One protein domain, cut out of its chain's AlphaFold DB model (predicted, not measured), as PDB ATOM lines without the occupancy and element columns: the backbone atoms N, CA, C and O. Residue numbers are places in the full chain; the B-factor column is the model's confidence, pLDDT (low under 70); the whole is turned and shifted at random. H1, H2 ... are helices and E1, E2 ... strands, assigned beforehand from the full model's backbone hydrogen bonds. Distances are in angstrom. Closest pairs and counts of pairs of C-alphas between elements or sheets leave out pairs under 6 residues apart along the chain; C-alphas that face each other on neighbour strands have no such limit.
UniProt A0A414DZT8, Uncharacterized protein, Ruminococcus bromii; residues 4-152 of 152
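What this domain is: This is residues 4 to 152 of the 152 residues of an uncharacterized protein of Ruminococcus bromii (UniProt A0A414DZT8). A strongly twisted sheet of four strands has two long helices, H1 and H3, over one of its faces, set as a wide V where residues 24 to 28 of H1 come near residues 130 to 134 of H3. The small hairpin of E3 and E4, whose turn at residues 85 to 90 sticks out, the short helix H2 and a wide loop, residues 31 to 64, complete the picture. The printed part has 149 residues with three named helices and six named strands, in the order H1 E1 E2 E3 E4 E5 H2 E6 H3, and the class is mixed, helices and strands. The main sheet has the order E1, E2, E5, E6 and is antiparallel throughout. The whole is compact, with a radius of gyration of the C-alphas of 16.5 A, yet elongated, spanning 56 by 34 by 33 A.

Where its parts are: H1, residues 4 to 30, begins at C-alpha 4 (136.836, 126.951, 79.634) and is 39.5 A long. E1, residues 65 to 70, begins at C-alpha 65 (159.523, 134.292, 93.160) and measures 16.5 A; E2, residues 73 to 78, measures 16.1 A. E3 is residues 82 to 84, 6.7 A, and E4 is residues 91 to 93, 6.8 A. E5, residues 97 to 103, measures 19.9 A. H2, residues 109 to 114, is 8.8 A long, and E6, residues 117 to 122, is 13.4 A long. H3, residues 127 to 150, is 35.5 A long and ends at C-alpha 150 (179.743, 140.997, 115.924).

How they stand to each other: E1 and E2 form an antiparallel hairpin, with N 68 and O 75 2.9 A apart. E2 and E5 are antiparallel, with N 76 and O 101 at 2.9 A, and so are E5 and E6, with N 100 and O 117 at 2.9 A. H1 and H3 are on the same face of this sheet, in two layers, helices on one face of a sheet. H1 runs along the strands over E1, at a height over the sheet of 9.5 A. The closest C-alphas of H3 and E2 are those of Ile 141 and Val 73, 6.4 A apart. H1 and H3 only just touch, with 3 pairs of C-alphas within 8 A, the closest being Leu 24 and Gly 130 at 7.0 A; they run the same way at a steep tilt of 56 degrees. H2 only grazes the sheet with residues 111 to 114. E3 and E4 are a hairpin, with N 83 and O 92 at 2.8 A, and E4 is apart from H3. In H1, H2 and H3 every O i to N i+4 pair is within hydrogen-bond range.

The domain as a whole: The C-alphas farthest apart, those of Asn 4 and Lys 152, are 59.0 A apart. The printed part has no cut. The link from H1 to E1 is long, 34 residues; its residues 34 to 35 pair antiparallel with residues 68 to 69 of E1. The pLDDT is under 70 at residues 40, 109, 112 to 113 and 152.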
ATOM      1  N   ASN A   4     136.137 126.010  80.509       76.62
ATOM      2  CA  ASN A   4     136.836 126.951  79.634       76.62
ATOM      3  C   ASN A   4     136.991 128.348  80.252       76.62
ATOM      4  O   ASN A   4     138.039 128.977  80.086       76.62
ATOM      5  N   ASN A   5     135.999 128.818  81.012       90.62
ATOM      6  CA  ASN A   5     136.078 130.116  81.674       90.62
ATOM      7  C   ASN A   5     137.102 130.095  82.820       90.62
ATOM      8  O   ASN A   5     137.923 131.004  82.936       90.62
ATOM      9  N   PHE A   6     137.124 129.016  83.611       91.12
ATOM     10  CA  PHE A   6     138.096 128.856  84.695       91.12
ATOM     11  C   PHE A   6     139.540 128.857  84.173       91.12
ATOM     12  O   PHE A   6     140.380 129.614  84.660       91.12
ATOM     13  N   ASN A   7     139.827 128.069  83.133       91.62
ATOM     14  CA  ASN A   7     141.169 128.003  82.548       91.62
ATOM     15  C   ASN A   7     141.608 129.344  81.947       91.62
ATOM     16  O   ASN A   7     142.770 129.734  82.082       91.62
ATOM     17  N   LYS A   8     140.685 130.085  81.324       94.50
ATOM     18  CA  LYS A   8     140.957 131.430  80.807       94.50
ATOM     19  C   LYS A   8     141.346 132.396  81.930       94.50
ATOM     20  O   LYS A   8     142.363 133.078  81.805       94.50
ATOM     21  N   ILE A   9     140.587 132.413  83.028       95.25
ATOM     22  CA  ILE A   9     140.862 133.264  84.198       95.25
ATOM     23  C   ILE A   9     142.192 132.873  84.849       95.25
ATOM     24  O   ILE A   9     143.029 133.738  85.099       95.25
ATOM     25  N   ARG A  10     142.445 131.573  85.040       94.25
ATOM     26  CA  ARG A  10     143.710 131.066  85.592       94.25
ATOM     27  C   ARG A  10     144.910 131.523  84.764       94.25
ATOM     28  O   ARG A  10     145.893 132.012  85.316       94.25
ATOM     29  N   ASN A  11     144.822 131.414  83.440       95.00
ATOM     30  CA  ASN A  11     145.883 131.855  82.538       95.00
ATOM     31  C   ASN A  11     146.075 133.376  82.564       95.00
ATOM     32  O   ASN A  11     147.212 133.845  82.494       95.00
ATOM     33  N   ALA A  12     144.992 134.149  82.678       96.75
ATOM     34  CA  ALA A  12     145.071 135.599  82.835       96.75
ATOM     35  C   ALA A  12     145.778 135.985  84.144       96.75
ATOM     36  O   ALA A  12     146.687 136.811  84.124       96.75
ATOM     37  N   TYR A  13     145.448 135.320  85.254       96.81
ATOM     38  CA  TYR A  13     146.096 135.531  86.550       96.81
ATOM     39  C   TYR A  13     147.593 135.181  86.525       96.81
ATOM     40  O   TYR A  13     148.424 135.966  86.981       96.81
ATOM     41  N   ILE A  14     147.975 134.053  85.908       96.06
ATOM     42  CA  ILE A  14     149.391 133.672  85.735       96.06
ATOM     43  C   ILE A  14     150.170 134.751  84.972       96.06
ATOM     44  O   ILE A  14     151.303 135.070  85.346       96.06
ATOM     45  N   LYS A  15     149.574 135.312  83.911       96.69
ATOM     46  CA  LYS A  15     150.175 136.396  83.121       96.69
ATOM     47  C   LYS A  15     150.306 137.676  83.940       96.69
ATOM     48  O   LYS A  15     151.392 138.243  83.963       96.69
ATOM     49  N   ALA A  16     149.259 138.076  84.661       97.19
ATOM     50  CA  ALA A  16     149.289 139.258  85.522       97.19
ATOM     51  C   ALA A  16     150.415 139.167  86.565       97.19
ATOM     52  O   ALA A  16     151.215 140.087  86.699       97.19
ATOM     53  N   ARG A  17     150.576 138.013  87.222       96.62
ATOM     54  CA  ARG A  17     151.673 137.797  88.180       96.62
ATOM     55  C   ARG A  17     153.055 137.824  87.537       96.62
ATOM     56  O   ARG A  17     154.010 138.260  88.171       96.62
ATOM     57  N   ALA A  18     153.184 137.352  86.296       95.50
ATOM     58  CA  ALA A  18     154.435 137.474  85.554       95.50
ATOM     59  C   ALA A  18     154.764 138.945  85.251       95.50
ATOM     60  O   ALA A  18     155.912 139.341  85.418       95.50
ATOM     61  N   THR A  19     153.765 139.757  84.889       96.62
ATOM     62  CA  THR A  19     153.922 141.205  84.698       96.62
ATOM     63  C   THR A  19     154.366 141.901  85.983       96.62
ATOM     64  O   THR A  19     155.351 142.634  85.956       96.62
ATOM     65  N   GLU A  20     153.706 141.635  87.114       97.44
ATOM     66  CA  GLU A  20     154.103 142.212  88.406       97.44
ATOM     67  C   GLU A  20     155.517 141.792  88.820       97.44
ATOM     68  O   GLU A  20     156.298 142.605  89.313       97.44
ATOM     69  N   ARG A  21     155.895 140.537  88.549       96.56
ATOM     70  CA  ARG A  21     157.266 140.073  88.772       96.56
ATOM     71  C   ARG A  21     158.267 140.853  87.924       96.56
ATOM     72  O   ARG A  21     159.291 141.259  88.456       96.56
ATOM     73  N   THR A  22     157.998 141.054  86.633       96.00
ATOM     74  CA  THR A  22     158.891 141.812  85.742       96.00
ATOM     75  C   THR A  22     159.132 143.226  86.263       96.00
ATOM     76  O   THR A  22     160.290 143.614  86.379       96.00
ATOM     77  N   LYS A  23     158.075 143.936  86.685       96.69
ATOM     78  CA  LYS A  23     158.197 145.276  87.283       96.69
ATOM     79  C   LYS A  23     159.142 145.286  88.485       96.69
ATOM     80  O   LYS A  23     160.019 146.136  88.586       96.69
ATOM     81  N   LEU A  24     158.993 144.318  89.391       97.25
ATOM     82  CA  LEU A  24     159.843 144.249  90.578       97.25
ATOM     83  C   LEU A  24     161.287 143.840  90.241       97.25
ATOM     84  O   LEU A  24     162.220 144.333  90.865       97.25
ATOM     85  N   VAL A  25     161.496 142.984  89.234       97.44
ATOM     86  CA  VAL A  25     162.840 142.654  88.725       97.44
ATOM     87  C   VAL A  25     163.538 143.890  88.153       97.44
ATOM     88  O   VAL A  25     164.726 144.080  88.406       97.44
ATOM     89  N   GLU A  26     162.826 144.715  87.386       97.38
ATOM     90  CA  GLU A  26     163.348 145.977  86.846       97.38
ATOM     91  C   GLU A  26     163.728 146.930  87.980       97.38
ATOM     92  O   GLU A  26     164.884 147.345  88.056       97.38
ATOM     93  N   LEU A  27     162.824 147.144  88.940       98.00
ATOM     94  CA  LEU A  27     163.078 147.988  90.108       98.00
ATOM     95  C   LEU A  27     164.295 147.518  90.927       98.00
ATOM     96  O   LEU A  27     165.116 148.326  91.363       98.00
ATOM     97  N   LEU A  28     164.443 146.207  91.129       98.50
ATOM     98  CA  LEU A  28     165.602 145.626  91.809       98.50
ATOM     99  C   LEU A  28     166.903 145.922  91.047       98.50
ATOM    100  O   LEU A  28     167.892 146.333  91.658       98.50
ATOM    101  N   ARG A  29     166.909 145.761  89.720       98.06
ATOM    102  CA  ARG A  29     168.080 146.039  88.874       98.06
ATOM    103  C   ARG A  29     168.461 147.517  88.878       98.06
ATOM    104  O   ARG A  29     169.641 147.824  89.025       98.06
ATOM    105  N   GLU A  30     167.484 148.416  88.790       98.25
ATOM    106  CA  GLU A  30     167.687 149.868  88.929       98.25
ATOM    107  C   GLU A  30     168.339 150.220  90.274       98.25
ATOM    108  O   GLU A  30     169.177 151.117  90.363       98.25
ATOM    109  N   ASN A  31     168.035 149.440  91.314       98.44
ATOM    110  CA  ASN A  31     168.610 149.567  92.649       98.44
ATOM    111  C   ASN A  31     169.849 148.682  92.880       98.44
ATOM    112  O   ASN A  31     170.210 148.411  94.031       98.44
ATOM    113  N   GLN A  32     170.531 148.270  91.805       98.38
ATOM    114  CA  GLN A  32     171.813 147.550  91.816       98.38
ATOM    115  C   GLN A  32     171.761 146.163  92.480       98.38
ATOM    116  O   GLN A  32     172.767 145.670  92.993       98.38
ATOM    117  N   TYR A  33     170.595 145.517  92.488       98.38
ATOM    118  CA  TYR A  33     170.497 144.099  92.823       98.38
ATOM    119  C   TYR A  33     170.833 143.253  91.594       98.38
ATOM    120  O   TYR A  33     170.345 143.495  90.488       98.38
ATOM    121  N   THR A  34     171.621 142.203  91.799       97.56
ATOM    122  CA  THR A  34     171.787 141.141  90.805       97.56
ATOM    123  C   THR A  34     170.601 140.200  90.916       97.56
ATOM    124  O   THR A  34     170.382 139.621  91.973       97.56
ATOM    125  N   VAL A  35     169.827 140.039  89.844       97.00
ATOM    126  CA  VAL A  35     168.661 139.145  89.817       97.00
ATOM    127  C   VAL A  35     168.968 137.920  88.967       97.00
ATOM    128  O   VAL A  35     169.359 138.053  87.806       97.00
ATOM    129  N   ILE A  36     168.734 136.729  89.517       91.44
ATOM    130  CA  ILE A  36     168.925 135.462  88.811       91.44
ATOM    131  C   ILE A  36     167.723 135.227  87.887       91.44
ATOM    132  O   ILE A  36     166.578 135.131  88.334       91.44
ATOM    133  N   THR A  37     167.968 135.142  86.576       84.00
ATOM    134  CA  THR A  37     166.900 134.993  85.566       84.00
ATOM    135  C   THR A  37     167.086 133.825  84.600       84.00
ATOM    136  O   THR A  37     166.313 133.702  83.654       84.00
ATOM    137  N   HIS A  38     168.086 132.966  84.794       75.31
ATOM    138  CA  HIS A  38     168.324 131.817  83.915       75.31
ATOM    139  C   HIS A  38     167.567 130.555  84.366       75.31
ATOM    140  O   HIS A  38     167.281 130.355  85.547       75.31
ATOM    141  N   GLY A  39     167.274 129.654  83.425       73.31
ATOM    142  CA  GLY A  39     166.590 128.389  83.707       73.31
ATOM    143  C   GLY A  39     165.128 128.583  84.125       73.31
ATOM    144  O   GLY A  39     164.390 129.337  83.499       73.31
ATOM    145  N   ARG A  40     164.695 127.887  85.185       67.62
ATOM    146  CA  ARG A  40     163.331 128.000  85.745       67.62
ATOM    147  C   ARG A  40     163.221 129.086  86.825       67.62
ATOM    148  O   ARG A  40     162.305 129.038  87.642       67.62
ATOM    149  N   ALA A  41     164.169 130.024  86.865       79.94
ATOM    150  CA  ALA A  41     164.226 131.047  87.898       79.94
ATOM    151  C   ALA A  41     162.942 131.890  87.922       79.94
ATOM    152  O   ALA A  41     162.547 132.508  86.931       79.94
ATOM    153  N   GLY A  42     162.297 131.917  89.086       90.00
ATOM    154  CA  GLY A  42     161.149 132.761  89.381       90.00
ATOM    155  C   GLY A  42     159.781 132.286  88.903       90.00
ATOM    156  O   GLY A  42     158.829 133.072  88.945       90.00
ATOM    157  N   GLN A  43     159.647 131.030  88.466       93.19
ATOM    158  CA  GLN A  43     158.343 130.423  88.186       93.19
ATOM    159  C   GLN A  43     158.319 128.911  88.446       93.19
ATOM    160  O   GLN A  43     159.218 128.169  88.047       93.19
ATOM    161  N   GLY A  44     157.219 128.435  89.036       92.75
ATOM    162  CA  GLY A  44     157.004 127.018  89.307       92.75
ATOM    163  C   GLY A  44     156.897 126.152  88.045       92.75
ATOM    164  O   GLY A  44     156.529 126.600  86.956       92.75
ATOM    165  N   ASN A  45     157.222 124.866  88.191       92.62
ATOM    166  CA  ASN A  45     157.179 123.902  87.094       92.62
ATOM    167  C   ASN A  45     155.731 123.633  86.632       92.62
ATOM    168  O   ASN A  45     154.895 123.208  87.424       92.62
ATOM    169  N   LYS A  46     155.465 123.810  85.330       92.50
ATOM    170  CA  LYS A  46     154.176 123.485  84.695       92.50
ATOM    171  C   LYS A  46     153.780 122.004  84.807       92.50
ATOM    172  O   LYS A  46     152.603 121.683  84.850       92.50
ATOM    173  N   ASN A  47     154.768 121.115  84.854       93.62
ATOM    174  CA  ASN A  47     154.599 119.668  84.946       93.62
ATOM    175  C   ASN A  47     155.202 119.174  86.268       93.62
ATOM    176  O   ASN A  47     156.136 118.369  86.279       93.62
ATOM    177  N   TYR A  48     154.757 119.729  87.395       93.88
ATOM    178  CA  TYR A  48     155.256 119.335  88.706       93.88
ATOM    179  C   TYR A  48     154.655 117.992  89.131       93.88
ATOM    180  O   TYR A  48     153.453 117.885  89.358       93.88
ATOM    181  N   SER A  49     155.494 116.964  89.253       93.50
ATOM    182  CA  SER A  49     155.063 115.608  89.614       93.50
ATOM    183  C   SER A  49     155.177 115.299  91.107       93.50
ATOM    184  O   SER A  49     154.795 114.209  91.526       93.50
ATOM    185  N   GLY A  50     155.740 116.204  91.920       88.94
ATOM    186  CA  GLY A  50     155.999 115.941  93.340       88.94
ATOM    187  C   GLY A  50     156.819 114.668  93.566       88.94
ATOM    188  O   GLY A  50     156.484 113.873  94.441       88.94
ATOM    189  N   SER A  51     157.826 114.434  92.718       90.88
ATOM    190  CA  SER A  51     158.618 113.195  92.699       90.88
ATOM    191  C   SER A  51     157.769 111.936  92.459       90.88
ATOM    192  O   SER A  51     157.979 110.907  93.089       90.88
ATOM    193  N   GLY A  52     156.780 112.030  91.563       91.31
ATOM    194  CA  GLY A  52     155.889 110.925  91.185       91.31
ATOM    195  C   GLY A  52     154.624 110.791  92.038       91.31
ATOM    196  O   GLY A  52     153.767 109.976  91.717       91.31
ATOM    197  N   LYS A  53     154.466 111.609  93.087       93.31
ATOM    198  CA  LYS A  53     153.273 111.605  93.953       93.31
ATOM    199  C   LYS A  53     152.029 112.197  93.284       93.31
ATOM    200  O   LYS A  53     150.919 111.933  93.734       93.31
ATOM    201  N   LEU A  54     152.201 113.018  92.246       92.25
ATOM    202  CA  LEU A  54     151.109 113.671  91.523       92.25
ATOM    203  C   LEU A  54     150.958 113.069  90.126       92.25
ATOM    204  O   LEU A  54     151.842 113.227  89.279       92.25
ATOM    205  N   ASN A  55     149.819 112.414  89.891       90.38
ATOM    206  CA  ASN A  55     149.404 111.922  88.584       90.38
ATOM    207  C   ASN A  55     147.908 112.244  88.353       90.38
ATOM    208  O   ASN A  55     147.068 111.678  89.052       90.38
ATOM    209  N   PRO A  56     147.559 113.145  87.414       91.56
ATOM    210  CA  PRO A  56     148.465 113.857  86.512       91.56
ATOM    211  C   PRO A  56     149.352 114.889  87.243       91.56
ATOM    212  O   PRO A  56     149.020 115.318  88.351       91.56
ATOM    213  N   PRO A  57     150.479 115.315  86.636       94.81
ATOM    214  CA  PRO A  57     151.291 116.414  87.152       94.81
ATOM    215  C   PRO A  57     150.485 117.705  87.343       94.81
ATOM    216  O   PRO A  57     149.529 117.977  86.615       94.81
ATOM    217  N   HIS A  58     150.907 118.536  88.295       93.56
ATOM    218  CA  HIS A  58     150.257 119.802  88.619       93.56
ATOM    219  C   HIS A  58     150.975 121.008  87.996       93.56
ATOM    220  O   HIS A  58     152.205 121.065  87.954       93.56
ATOM    221  N   ASP A  59     150.201 122.011  87.574       94.12
ATOM    222  CA  ASP A  59     150.724 123.259  87.012       94.12
ATOM    223  C   ASP A  59     151.003 124.319  88.093       94.12
ATOM    224  O   ASP A  59     150.104 125.033  88.558       94.12
ATOM    225  N   LEU A  60     152.283 124.462  88.454       94.19
ATOM    226  CA  LEU A  60     152.770 125.477  89.393       94.19
ATOM    227  C   LEU A  60     153.135 126.812  88.726       94.19
ATOM    228  O   LEU A  60     153.774 127.649  89.353       94.19
ATOM    229  N   SER A  61     152.727 127.075  87.482       94.38
ATOM    230  CA  SER A  61     153.091 128.311  86.766       94.38
ATOM    231  C   SER A  61     152.637 129.599  87.458       94.38
ATOM    232  O   SER A  61     153.184 130.668  87.183       94.38
ATOM    233  N   HIS A  62     151.641 129.508  88.340       92.94
ATOM    234  CA  HIS A  62     151.151 130.615  89.160       92.94
ATOM    235  C   HIS A  62     152.069 130.937  90.351       92.94
ATOM    236  O   HIS A  62     152.048 132.063  90.835       92.94
ATOM    237  N   HIS A  63     152.890 129.983  90.796       94.00
ATOM    238  CA  HIS A  63     153.875 130.177  91.853       94.00
ATOM    239  C   HIS A  63     155.048 130.991  91.296       94.00
ATOM    240  O   HIS A  63     155.672 130.583  90.310       94.00
ATOM    241  N   LYS A  64     155.328 132.152  91.896       95.44
ATOM    242  CA  LYS A  64     156.355 133.098  91.430       95.44
ATOM    243  C   LYS A  64     157.277 133.494  92.574       95.44
ATOM    244  O   LYS A  64     156.832 133.624  93.713       95.44
ATOM    245  N   TRP A  65     158.536 133.740  92.237       95.81
ATOM    246  CA  TRP A  65     159.523 134.292  93.160       95.81
ATOM    247  C   TRP A  65     160.593 135.090  92.409       95.81
ATOM    248  O   TRP A  65     160.652 135.075  91.175       95.81
ATOM    249  N   ILE A  66     161.445 135.793  93.142       96.56
ATOM    250  CA  ILE A  66     162.651 136.434  92.626       96.56
ATOM    251  C   ILE A  66     163.813 136.025  93.524       96.56
ATOM    252  O   ILE A  66     163.757 136.240  94.732       96.56
ATOM    253  N   ASP A  67     164.853 135.466  92.914       95.12
ATOM    254  CA  ASP A  67     166.144 135.267  93.561       95.12
ATOM    255  C   ASP A  67     167.033 136.466  93.218       95.12
ATOM    256  O   ASP A  67     167.276 136.752  92.039       95.12
ATOM    257  N   ALA A  68     167.478 137.195  94.236       96.44
ATOM    258  CA  ALA A  68     168.288 138.395  94.079       96.44
ATOM    259  C   ALA A  68     169.478 138.403  95.042       96.44
ATOM    260  O   ALA A  68     169.472 137.737  96.070       96.44
ATOM    261  N   GLN A  69     170.502 139.183  94.721       96.00
ATOM    262  CA  GLN A  69     171.682 139.353  95.554       96.00
ATOM    263  C   GLN A  69     172.143 140.808  95.526       96.00
ATOM    264  O   GLN A  69     172.166 141.443  94.469       96.00
ATOM    265  N   LYS A  70     172.566 141.325  96.681       96.81
ATOM    266  CA  LYS A  70     173.264 142.610  96.785       96.81
ATOM    267  C   LYS A  70     174.179 142.620  98.004       96.81
ATOM    268  O   LYS A  70     173.801 142.144  99.069       96.81
ATOM    269  N   ALA A  71     175.387 143.164  97.844       94.81
ATOM    270  CA  ALA A  71     176.368 143.319  98.925       94.81
ATOM    271  C   ALA A  71     176.651 142.025  99.727       94.81
ATOM    272  O   ALA A  71     176.814 142.068 100.943       94.81
ATOM    273  N   GLY A  72     176.693 140.872  99.046       92.19
ATOM    274  CA  GLY A  72     176.947 139.568  99.672       92.19
ATOM    275  C   GLY A  72     175.755 138.957 100.421       92.19
ATOM    276  O   GLY A  72     175.907 137.892 101.013       92.19
ATOM    277  N   VAL A  73     174.582 139.598 100.377       93.81
ATOM    278  CA  VAL A  73     173.327 139.082 100.938       93.81
ATOM    279  C   VAL A  73     172.447 138.574  99.802       93.81
ATOM    280  O   VAL A  73     172.212 139.285  98.820       93.81
ATOM    281  N   ASN A  74     171.979 137.339  99.941       94.31
ATOM    282  CA  ASN A  74     171.031 136.704  99.038       94.31
ATOM    283  C   ASN A  74     169.604 136.944  99.534       94.31
ATOM    284  O   ASN A  74     169.349 136.973 100.739       94.31
ATOM    285  N   PHE A  75     168.672 137.068  98.597       94.81
ATOM    286  CA  PHE A  75     167.260 137.304  98.842       94.81
ATOM    287  C   PHE A  75     166.409 136.328  98.039       94.81
ATOM    288  O   PHE A  75     166.585 136.204  96.827       94.81
ATOM    289  N   LEU A  76     165.446 135.700  98.710       94.50
ATOM    290  CA  LEU A  76     164.309 135.030  98.088       94.50
ATOM    291  C   LEU A  76     163.062 135.880  98.342       94.50
ATOM    292  O   LEU A  76     162.616 136.021  99.480       94.50
ATOM    293  N   ILE A  77     162.498 136.447  97.276       96.25
ATOM    294  CA  ILE A  77     161.284 137.267  97.323       96.25
ATOM    295  C   ILE A  77     160.133 136.441  96.746       96.25
ATOM    296  O   ILE A  77     160.039 136.250  95.534       96.25
ATOM    297  N   SER A  78     159.266 135.919  97.608       95.56
ATOM    298  CA  SER A  78     158.132 135.057  97.256       95.56
ATOM    299  C   SER A  78     156.859 135.865  97.023       95.56
ATOM    300  O   SER A  78     156.599 136.830  97.733       95.56
ATOM    301  N   PHE A  79     156.039 135.452  96.052       96.81
ATOM    302  CA  PHE A  79     154.736 136.073  95.746       96.81
ATOM    303  C   PHE A  79     153.559 135.254  96.323       96.81
ATOM    304  O   PHE A  79     152.402 135.406  95.924       96.81
ATOM    305  N   ASN A  80     153.869 134.268  97.162       94.38
ATOM    306  CA  ASN A  80     152.913 133.371  97.810       94.38
ATOM    307  C   ASN A  80     153.564 132.737  99.055       94.38
ATOM    308  O   ASN A  80     153.724 131.508  99.111       94.38
ATOM    309  N   PRO A  81     154.046 133.547 100.010       93.44
ATOM    310  CA  PRO A  81     154.752 133.016 101.159       93.44
ATOM    311  C   PRO A  81     153.859 132.084 101.981       93.44
ATOM    312  O   PRO A  81     152.631 132.220 101.998       93.44
ATOM    313  N   LEU A  82     154.506 131.110 102.614       89.88
ATOM    314  CA  LEU A  82     153.875 130.207 103.563       89.88
ATOM    315  C   LEU A  82     153.913 130.871 104.940       89.88
ATOM    316  O   LEU A  82     154.986 131.197 105.434       89.88
ATOM    317  N   GLU A  83     152.748 131.064 105.534       89.25
ATOM    318  CA  GLU A  83     152.571 131.465 106.925       89.25
ATOM    319  C   GLU A  83     152.042 130.258 107.704       89.25
ATOM    320  O   GLU A  83     151.341 129.418 107.141       89.25
ATOM    321  N   VAL A  84     152.436 130.114 108.966       84.69
ATOM    322  CA  VAL A  84     151.930 129.058 109.846       84.69
ATOM    323  C   VAL A  84     151.333 129.748 111.056       84.69
ATOM    324  O   VAL A  84     152.069 130.390 111.805       84.69
ATOM    325  N   ASP A  85     150.023 129.591 111.241       81.31
ATOM    326  CA  ASP A  85     149.314 130.205 112.360       81.31
ATOM    327  C   ASP A  85     149.915 129.714 113.684       81.31
ATOM    328  O   ASP A  85     149.895 128.520 113.987       81.31
ATOM    329  N   GLY A  86     150.433 130.645 114.486       79.81
ATOM    330  CA  GLY A  86     151.077 130.340 115.763       79.81
ATOM    331  C   GLY A  86     150.156 129.685 116.797       79.81
ATOM    332  O   GLY A  86     150.653 129.041 117.717       79.81
ATOM    333  N   ASN A  87     148.833 129.809 116.648       85.12
ATOM    334  CA  ASN A  87     147.864 129.215 117.571       85.12
ATOM    335  C   ASN A  87     147.425 127.810 117.147       85.12
ATOM    336  O   ASN A  87     147.219 126.947 117.997       85.12
ATOM    337  N   THR A  88     147.242 127.585 115.843       88.56
ATOM    338  CA  THR A  88     146.649 126.340 115.318       88.56
ATOM    339  C   THR A  88     147.630 125.457 114.558       88.56
ATOM    340  O   THR A  88     147.305 124.311 114.252       88.56
ATOM    341  N   ALA A  89     148.821 125.972 114.247       84.94
ATOM    342  CA  ALA A  89     149.797 125.377 113.339       84.94
ATOM    343  C   ALA A  89     149.259 125.115 111.916       84.94
ATOM    344  O   ALA A  89     149.866 124.355 111.157       84.94
ATOM    345  N   ASN A  90     148.145 125.747 111.523       89.12
ATOM    346  CA  ASN A  90     147.615 125.615 110.170       89.12
ATOM    347  C   ASN A  90     148.470 126.407 109.163       89.12
ATOM    348  O   ASN A  90     148.688 127.605 109.356       89.12
ATOM    349  N   PRO A  91     148.932 125.769 108.068       88.12
ATOM    350  CA  PRO A  91     149.682 126.448 107.022       88.12
ATOM    351  C   PRO A  91     148.762 127.235 106.079       88.12
ATOM    352  O   PRO A  91     147.847 126.679 105.468       88.12
ATOM    353  N   HIS A  92     149.075 128.509 105.866       89.06
ATOM    354  CA  HIS A  92     148.418 129.384 104.905       89.06
ATOM    355  C   HIS A  92     149.379 129.805 103.795       89.06
ATOM    356  O   HIS A  92     150.428 130.400 104.031       89.06
ATOM    357  N   HIS A  93     148.990 129.559 102.546       90.19
ATOM    358  CA  HIS A  93     149.635 130.205 101.407       90.19
ATOM    359  C   HIS A  93     148.986 131.566 101.172       90.19
ATOM    360  O   HIS A  93     147.851 131.649 100.699       90.19
ATOM    361  N   LEU A  94     149.714 132.636 101.482       93.94
ATOM    362  CA  LEU A  94     149.232 134.002 101.304       93.94
ATOM    363  C   LEU A  94     149.440 134.432  99.851       93.94
ATOM    364  O   LEU A  94     150.435 135.071  99.508       93.94
ATOM    365  N   TYR A  95     148.520 134.036  98.971       94.62
ATOM    366  CA  TYR A  95     148.563 134.424  97.563       94.62
ATOM    367  C   TYR A  95     148.599 135.944  97.414       94.62
ATOM    368  O   TYR A  95     147.929 136.668  98.145       94.62
ATOM    369  N   ASP A  96     149.423 136.403  96.475       95.62
ATOM    370  CA  ASP A  96     149.622 137.815  96.150       95.62
ATOM    371  C   ASP A  96     150.286 138.639  97.260       95.62
ATOM    372  O   ASP A  96     150.597 139.799  97.032       95.62
ATOM    373  N   ARG A  97     150.600 138.060  98.424       96.94
ATOM    374  CA  ARG A  97     151.454 138.694  99.435       96.94
ATOM    375  C   ARG A  97     152.924 138.551  99.052       96.94
ATOM    376  O   ARG A  97     153.333 137.518  98.521       96.94
ATOM    377  N   ILE A  98     153.728 139.559  99.377       97.69
ATOM    378  CA  ILE A  98     155.182 139.470  99.279       97.69
ATOM    379  C   ILE A  98     155.758 138.893 100.575       97.69
ATOM    380  O   ILE A  98     155.521 139.410 101.669       97.69
ATOM    381  N   GLY A  99     156.536 137.824 100.448       96.44
ATOM    382  CA  GLY A  99     157.414 137.331 101.504       96.44
ATOM    383  C   GLY A  99     158.866 137.561 101.129       96.44
ATOM    384  O   GLY A  99     159.229 137.430  99.961       96.44
ATOM    385  N   VAL A 100     159.695 137.892 102.109       96.19
ATOM    386  CA  VAL A 100     161.125 138.128 101.906       96.19
ATOM    387  C   VAL A 100     161.908 137.254 102.857       96.19
ATOM    388  O   VAL A 100     161.702 137.291 104.065       96.19
ATOM    389  N   GLN A 101     162.862 136.518 102.317       93.56
ATOM    390  CA  GLN A 101     163.904 135.884 103.100       93.56
ATOM    391  C   GLN A 101     165.251 136.446 102.671       93.56
ATOM    392  O   GLN A 101     165.533 136.516 101.477       93.56
ATOM    393  N   ALA A 102     166.079 136.813 103.643       92.75
ATOM    394  CA  ALA A 102     167.445 137.267 103.435       92.75
ATOM    395  C   ALA A 102     168.415 136.292 104.114       92.75
ATOM    396  O   ALA A 102     168.145 135.836 105.223       92.75
ATOM    397  N   TYR A 103     169.513 135.942 103.447       91.06
ATOM    398  CA  TYR A 103     170.470 134.951 103.943       91.06
ATOM    399  C   TYR A 103     171.872 135.148 103.349       91.06
ATOM    400  O   TYR A 103     172.051 135.814 102.328       91.06
ATOM    401  N   ILE A 104     172.879 134.549 103.986       88.44
ATOM    402  CA  ILE A 104     174.273 134.526 103.521       88.44
ATOM    403  C   ILE A 104     174.689 133.074 103.308       88.44
ATOM    404  O   ILE A 104     174.395 132.214 104.133       88.44
ATOM    405  N   GLY A 105     175.412 132.806 102.220       85.12
ATOM    406  CA  GLY A 105     175.855 131.454 101.889       85.12
ATOM    407  C   GLY A 105     174.693 130.575 101.436       85.12
ATOM    408  O   GLY A 105     173.860 131.011 100.637       85.12
ATOM    409  N   ASN A 106     174.661 129.338 101.928       78.88
ATOM    410  CA  ASN A 106     173.635 128.362 101.578       78.88
ATOM    411  C   ASN A 106     172.454 128.442 102.542       78.88
ATOM    412  O   ASN A 106     172.633 128.640 103.738       78.88
ATOM    413  N   ASN A 107     171.260 128.229 102.002       74.00
ATOM    414  CA  ASN A 107     170.014 128.198 102.752       74.00
ATOM    415  C   ASN A 107     169.552 126.742 102.887       74.00
ATOM    416  O   ASN A 107     169.565 126.014 101.887       74.00
ATOM    417  N   THR A 108     169.161 126.293 104.079       76.06
ATOM    418  CA  THR A 108     168.600 124.941 104.242       76.06
ATOM    419  C   THR A 108     167.104 124.920 103.918       76.06
ATOM    420  O   THR A 108     166.447 125.959 103.887       76.06
ATOM    421  N   GLU A 109     166.525 123.735 103.685       69.56
ATOM    422  CA  GLU A 109     165.065 123.619 103.512       69.56
ATOM    423  C   GLU A 109     164.311 124.158 104.738       69.56
ATOM    424  O   GLU A 109     163.288 124.829 104.590       69.56
ATOM    425  N   THR A 110     164.831 123.900 105.941       71.56
ATOM    426  CA  THR A 110     164.263 124.408 107.193       71.56
ATOM    427  C   THR A 110     164.267 125.928 107.208       71.56
ATOM    428  O   THR A 110     163.219 126.524 107.438       71.56
ATOM    429  N   ASP A 111     165.396 126.552 106.875       74.88
ATOM    430  CA  ASP A 111     165.511 128.011 106.844       74.88
ATOM    431  C   ASP A 111     164.540 128.623 105.828       74.88
ATOM    432  O   ASP A 111     163.893 129.628 106.112       74.88
ATOM    433  N   ILE A 112     164.379 128.009 104.649       69.75
ATOM    434  CA  ILE A 112     163.414 128.456 103.628       69.75
ATOM    435  C   ILE A 112     161.976 128.447 104.165       69.75
ATOM    436  O   ILE A 112     161.170 129.302 103.796       69.75
ATOM    437  N   ARG A 113     161.642 127.495 105.043       66.50
ATOM    438  CA  ARG A 113     160.302 127.362 105.629       66.50
ATOM    439  C   ARG A 113     160.065 128.285 106.821       66.50
ATOM    440  O   ARG A 113     158.922 128.672 107.031       66.50
ATOM    441  N   THR A 114     161.093 128.610 107.600       73.75
ATOM    442  CA  THR A 114     160.928 129.291 108.897       73.75
ATOM    443  C   THR A 114     161.395 130.744 108.903       73.75
ATOM    444  O   THR A 114     160.897 131.528 109.706       73.75
ATOM    445  N   ALA A 115     162.316 131.133 108.019       82.62
ATOM    446  CA  ALA A 115     162.946 132.454 108.046       82.62
ATOM    447  C   ALA A 115     162.335 133.457 107.050       82.62
ATOM    448  O   ALA A 115     162.889 134.537 106.831       82.62
ATOM    449  N   MET A 116     161.207 133.117 106.419       90.50
ATOM    450  CA  MET A 116     160.523 134.029 105.509       90.50
ATOM    451  C   MET A 116     159.725 135.074 106.289       90.50
ATOM    452  O   MET A 116     158.771 134.760 106.996       90.50
ATOM    453  N   ILE A 117     160.089 136.340 106.115       93.62
ATOM    454  CA  ILE A 117     159.375 137.482 106.676       93.62
ATOM    455  C   ILE A 117     158.151 137.747 105.801       93.62
ATOM    456  O   ILE A 117     158.277 138.114 104.628       93.62
ATOM    457  N   ILE A 118     156.961 137.575 106.373       94.12
ATOM    458  CA  ILE A 118     155.705 137.976 105.737       94.12
ATOM    459  C   ILE A 118     155.609 139.497 105.801       94.12
ATOM    460  O   ILE A 118     155.556 140.082 106.881       94.12
ATOM    461  N   THR A 119     155.621 140.153 104.644       96.44
ATOM    462  CA  THR A 119     155.601 141.619 104.578       96.44
ATOM    463  C   THR A 119     154.173 142.154 104.477       96.44
ATOM    464  O   THR A 119     153.224 141.387 104.333       96.44
ATOM    465  N   LYS A 120     153.997 143.479 104.519       96.06
ATOM    466  CA  LYS A 120     152.687 144.111 104.294       96.06
ATOM    467  C   LYS A 120     152.293 144.181 102.811       96.06
ATOM    468  O   LYS A 120     151.099 144.182 102.519       96.06
ATOM    469  N   TRP A 121     153.259 144.220 101.890       97.69
ATOM    470  CA  TRP A 121     153.011 144.512 100.473       97.69
ATOM    471  C   TRP A 121     152.329 143.349  99.746       97.69
ATOM    472  O   TRP A 121     152.593 142.174 100.020       97.69
ATOM    473  N   THR A 122     151.452 143.689  98.804       97.19
ATOM    474  CA  THR A 122     150.675 142.739  97.997       97.19
ATOM    475  C   THR A 122     150.711 143.114  96.523       97.19
ATOM    476  O   THR A 122     150.915 144.274  96.187       97.19
ATOM    477  N   LEU A 123     150.466 142.153  95.637       96.69
ATOM    478  CA  LEU A 123     150.237 142.419  94.222       96.69
ATOM    479  C   LEU A 123     148.850 143.057  94.012       96.69
ATOM    480  O   LEU A 123     147.895 142.654  94.678       96.69
ATOM    481  N   PRO A 124     148.705 143.973  93.038       97.19
ATOM    482  CA  PRO A 124     149.779 144.558  92.235       97.19
ATOM    483  C   PRO A 124     150.655 145.507  93.064       97.19
ATOM    484  O   PRO A 124     150.152 146.230  93.918       97.19
ATOM    485  N   ILE A 125     151.960 145.521  92.788       94.44
ATOM    486  CA  ILE A 125     152.905 146.389  93.498       94.44
ATOM    487  C   ILE A 125     152.787 147.794  92.924       94.44
ATOM    488  O   ILE A 125     153.034 148.021  91.733       94.44
ATOM    489  N   THR A 126     152.405 148.753  93.764       96.44
ATOM    490  CA  THR A 126     152.449 150.163  93.380       96.44
ATOM    491  C   THR A 126     153.890 150.671  93.374       96.44
ATOM    492  O   THR A 126     154.798 150.048  93.925       96.44
ATOM    493  N   LYS A 127     154.115 151.843  92.771       94.81
ATOM    494  CA  LYS A 127     155.437 152.483  92.802       94.81
ATOM    495  C   LYS A 127     155.928 152.709  94.241       94.81
ATOM    496  O   LYS A 127     157.061 152.358  94.546       94.81
ATOM    497  N   SER A 128     155.055 153.221  95.114       97.38
ATOM    498  CA  SER A 128     155.377 153.463  96.529       97.38
ATOM    499  C   SER A 128     155.691 152.163  97.266       97.38
ATOM    500  O   SER A 128     156.677 152.096  97.991       97.38
ATOM    501  N   ASP A 129     154.902 151.104  97.041       97.75
ATOM    502  CA  ASP A 129     155.167 149.791  97.642       97.75
ATOM    503  C   ASP A 129     156.539 149.253  97.224       97.75
ATOM    504  O   ASP A 129     157.278 148.711  98.043       97.75
ATOM    505  N   GLY A 130     156.893 149.425  95.949       97.69
ATOM    506  CA  GLY A 130     158.196 149.044  95.421       97.69
ATOM    507  C   GLY A 130     159.344 149.798  96.095       97.69
ATOM    508  O   GLY A 130     160.315 149.175  96.523       97.69
ATOM    509  N   GLU A 131     159.241 151.122  96.213       97.88
ATOM    510  CA  GLU A 131     160.253 151.964  96.869       97.88
ATOM    511  C   GLU A 131     160.437 151.585  98.347       97.88
ATOM    512  O   GLU A 131     161.568 151.418  98.815       97.88
ATOM    513  N   GLU A 132     159.337 151.362  99.070       98.50
ATOM    514  CA  GLU A 132     159.374 150.904 100.459       98.50
ATOM    515  C   GLU A 132     159.983 149.503 100.598       98.50
ATOM    516  O   GLU A 132     160.779 149.262 101.509       98.50
ATOM    517  N   LEU A 133     159.655 148.584  99.685       98.44
ATOM    518  CA  LEU A 133     160.239 147.247  99.665       98.44
ATOM    519  C   LEU A 133     161.753 147.320  99.437       98.44
ATOM    520  O   LEU A 133     162.503 146.658 100.149       98.44
ATOM    521  N   ILE A 134     162.234 148.157  98.512       98.62
ATOM    522  CA  ILE A 134     163.677 148.365  98.307       98.62
ATOM    523  C   ILE A 134     164.347 148.907  99.572       98.62
ATOM    524  O   ILE A 134     165.419 148.420  99.949       98.62
ATOM    525  N   ALA A 135     163.734 149.887 100.239       98.62
ATOM    526  CA  ALA A 135     164.251 150.422 101.495       98.62
ATOM    527  C   ALA A 135     164.362 149.319 102.559       98.62
ATOM    528  O   ALA A 135     165.412 149.170 103.182       98.62
ATOM    529  N   PHE A 136     163.331 148.483 102.687       98.56
ATOM    530  CA  PHE A 136     163.322 147.341 103.597       98.56
ATOM    531  C   PHE A 136     164.416 146.314 103.283       98.56
ATOM    532  O   PHE A 136     165.141 145.898 104.187       98.56
ATOM    533  N   LEU A 137     164.604 145.945 102.011       98.50
ATOM    534  CA  LEU A 137     165.690 145.042 101.612       98.50
ATOM    535  C   LEU A 137     167.063 145.629 101.965       98.50
ATOM    536  O   LEU A 137     167.913 144.920 102.504       98.50
ATOM    537  N   ASN A 138     167.275 146.930 101.741       98.38
ATOM    538  CA  ASN A 138     168.519 147.599 102.124       98.38
ATOM    539  C   ASN A 138     168.717 147.614 103.655       98.38
ATOM    540  O   ASN A 138     169.839 147.420 104.116       98.38
ATOM    541  N   THR A 139     167.655 147.774 104.455       98.06
ATOM    542  CA  THR A 139     167.734 147.640 105.921       98.06
ATOM    543  C   THR A 139     168.211 146.248 106.329       98.06
ATOM    544  O   THR A 139     169.096 146.138 107.178       98.06
ATOM    545  N   LEU A 140     167.699 145.187 105.696       96.50
ATOM    546  CA  LEU A 140     168.162 143.822 105.961       96.50
ATOM    547  C   LEU A 140     169.656 143.662 105.640       96.50
ATOM    548  O   LEU A 140     170.382 143.058 106.427       96.50
ATOM    549  N   ILE A 141     170.144 144.253 104.542       96.81
ATOM    550  CA  ILE A 141     171.582 144.255 104.212       96.81
ATOM    551  C   ILE A 141     172.407 144.861 105.355       96.81
ATOM    552  O   ILE A 141     173.406 144.271 105.771       96.81
ATOM    553  N   GLU A 142     172.005 146.020 105.877       96.25
ATOM    554  CA  GLU A 142     172.730 146.672 106.974       96.25
ATOM    555  C   GLU A 142     172.701 145.841 108.263       96.25
ATOM    556  O   GLU A 142     173.730 145.705 108.927       96.25
ATOM    557  N   MET A 143     171.573 145.196 108.577       93.25
ATOM    558  CA  MET A 143     171.481 144.275 109.715       93.25
ATOM    559  C   MET A 143     172.470 143.108 109.586       93.25
ATOM    560  O   MET A 143     173.188 142.802 110.540       93.25
ATOM    561  N   PHE A 144     172.572 142.498 108.403       89.69
ATOM    562  CA  PHE A 144     173.530 141.419 108.149       89.69
ATOM    563  C   PHE A 144     174.984 141.886 108.265       89.69
ATOM    564  O   PHE A 144     175.806 141.173 108.845       89.69
ATOM    565  N   LYS A 145     175.313 143.092 107.790       89.12
ATOM    566  CA  LYS A 145     176.657 143.672 107.957       89.12
ATOM    567  C   LYS A 145     177.021 143.860 109.428       89.12
ATOM    568  O   LYS A 145     178.156 143.585 109.810       89.12
ATOM    569  N   VAL A 146     176.085 144.334 110.253       90.06
ATOM    570  CA  VAL A 146     176.298 144.477 111.703       90.06
ATOM    571  C   VAL A 146     176.483 143.108 112.347       90.06
ATOM    572  O   VAL A 146     177.462 142.905 113.063       90.06
ATOM    573  N   TRP A 147     175.613 142.146 112.039       86.62
ATOM    574  CA  TRP A 147     175.714 140.787 112.566       86.62
ATOM    575  C   TRP A 147     177.066 140.138 112.234       86.62
ATOM    576  O   TRP A 147     177.727 139.614 113.130       86.62
ATOM    577  N   GLN A 148     177.535 140.268 110.988       83.69
ATOM    578  CA  GLN A 148     178.850 139.778 110.563       83.69
ATOM    579  C   GLN A 148     180.019 140.443 111.298       83.69
ATOM    580  O   GLN A 148     181.065 139.823 111.426       83.69
ATOM    581  N   LYS A 149     179.894 141.701 111.739       86.69
ATOM    582  CA  LYS A 149     180.943 142.363 112.533       86.69
ATOM    583  C   LYS A 149     180.994 141.852 113.971       86.69
ATOM    584  O   LYS A 149     182.068 141.849 114.549       86.69
ATOM    585  N   LEU A 150     179.852 141.462 114.536       87.81
ATOM    586  CA  LEU A 150     179.743 140.997 115.924       87.81
ATOM    587  C   LEU A 150     180.139 139.526 116.113       87.81
ATOM    588  O   LEU A 150     180.445 139.127 117.228       87.81
ATOM    589  N   HIS A 151     180.102 138.729 115.042       77.50
ATOM    590  CA  HIS A 151     180.365 137.282 115.072       77.50
ATOM    591  C   HIS A 151     181.607 136.891 114.250       77.50
ATOM    592  O   HIS A 151     181.728 135.749 113.807       77.50
ATOM    593  N   LYS A 152     182.502 137.855 114.017       63.06
ATOM    594  CA  LYS A 152     183.884 137.651 113.568       63.06
ATOM    595  C   LYS A 152     184.810 137.785 114.763       63.06
ATOM    596  O   LYS A 152     185.821 137.055 114.771       63.06
TER     597      LYS A 152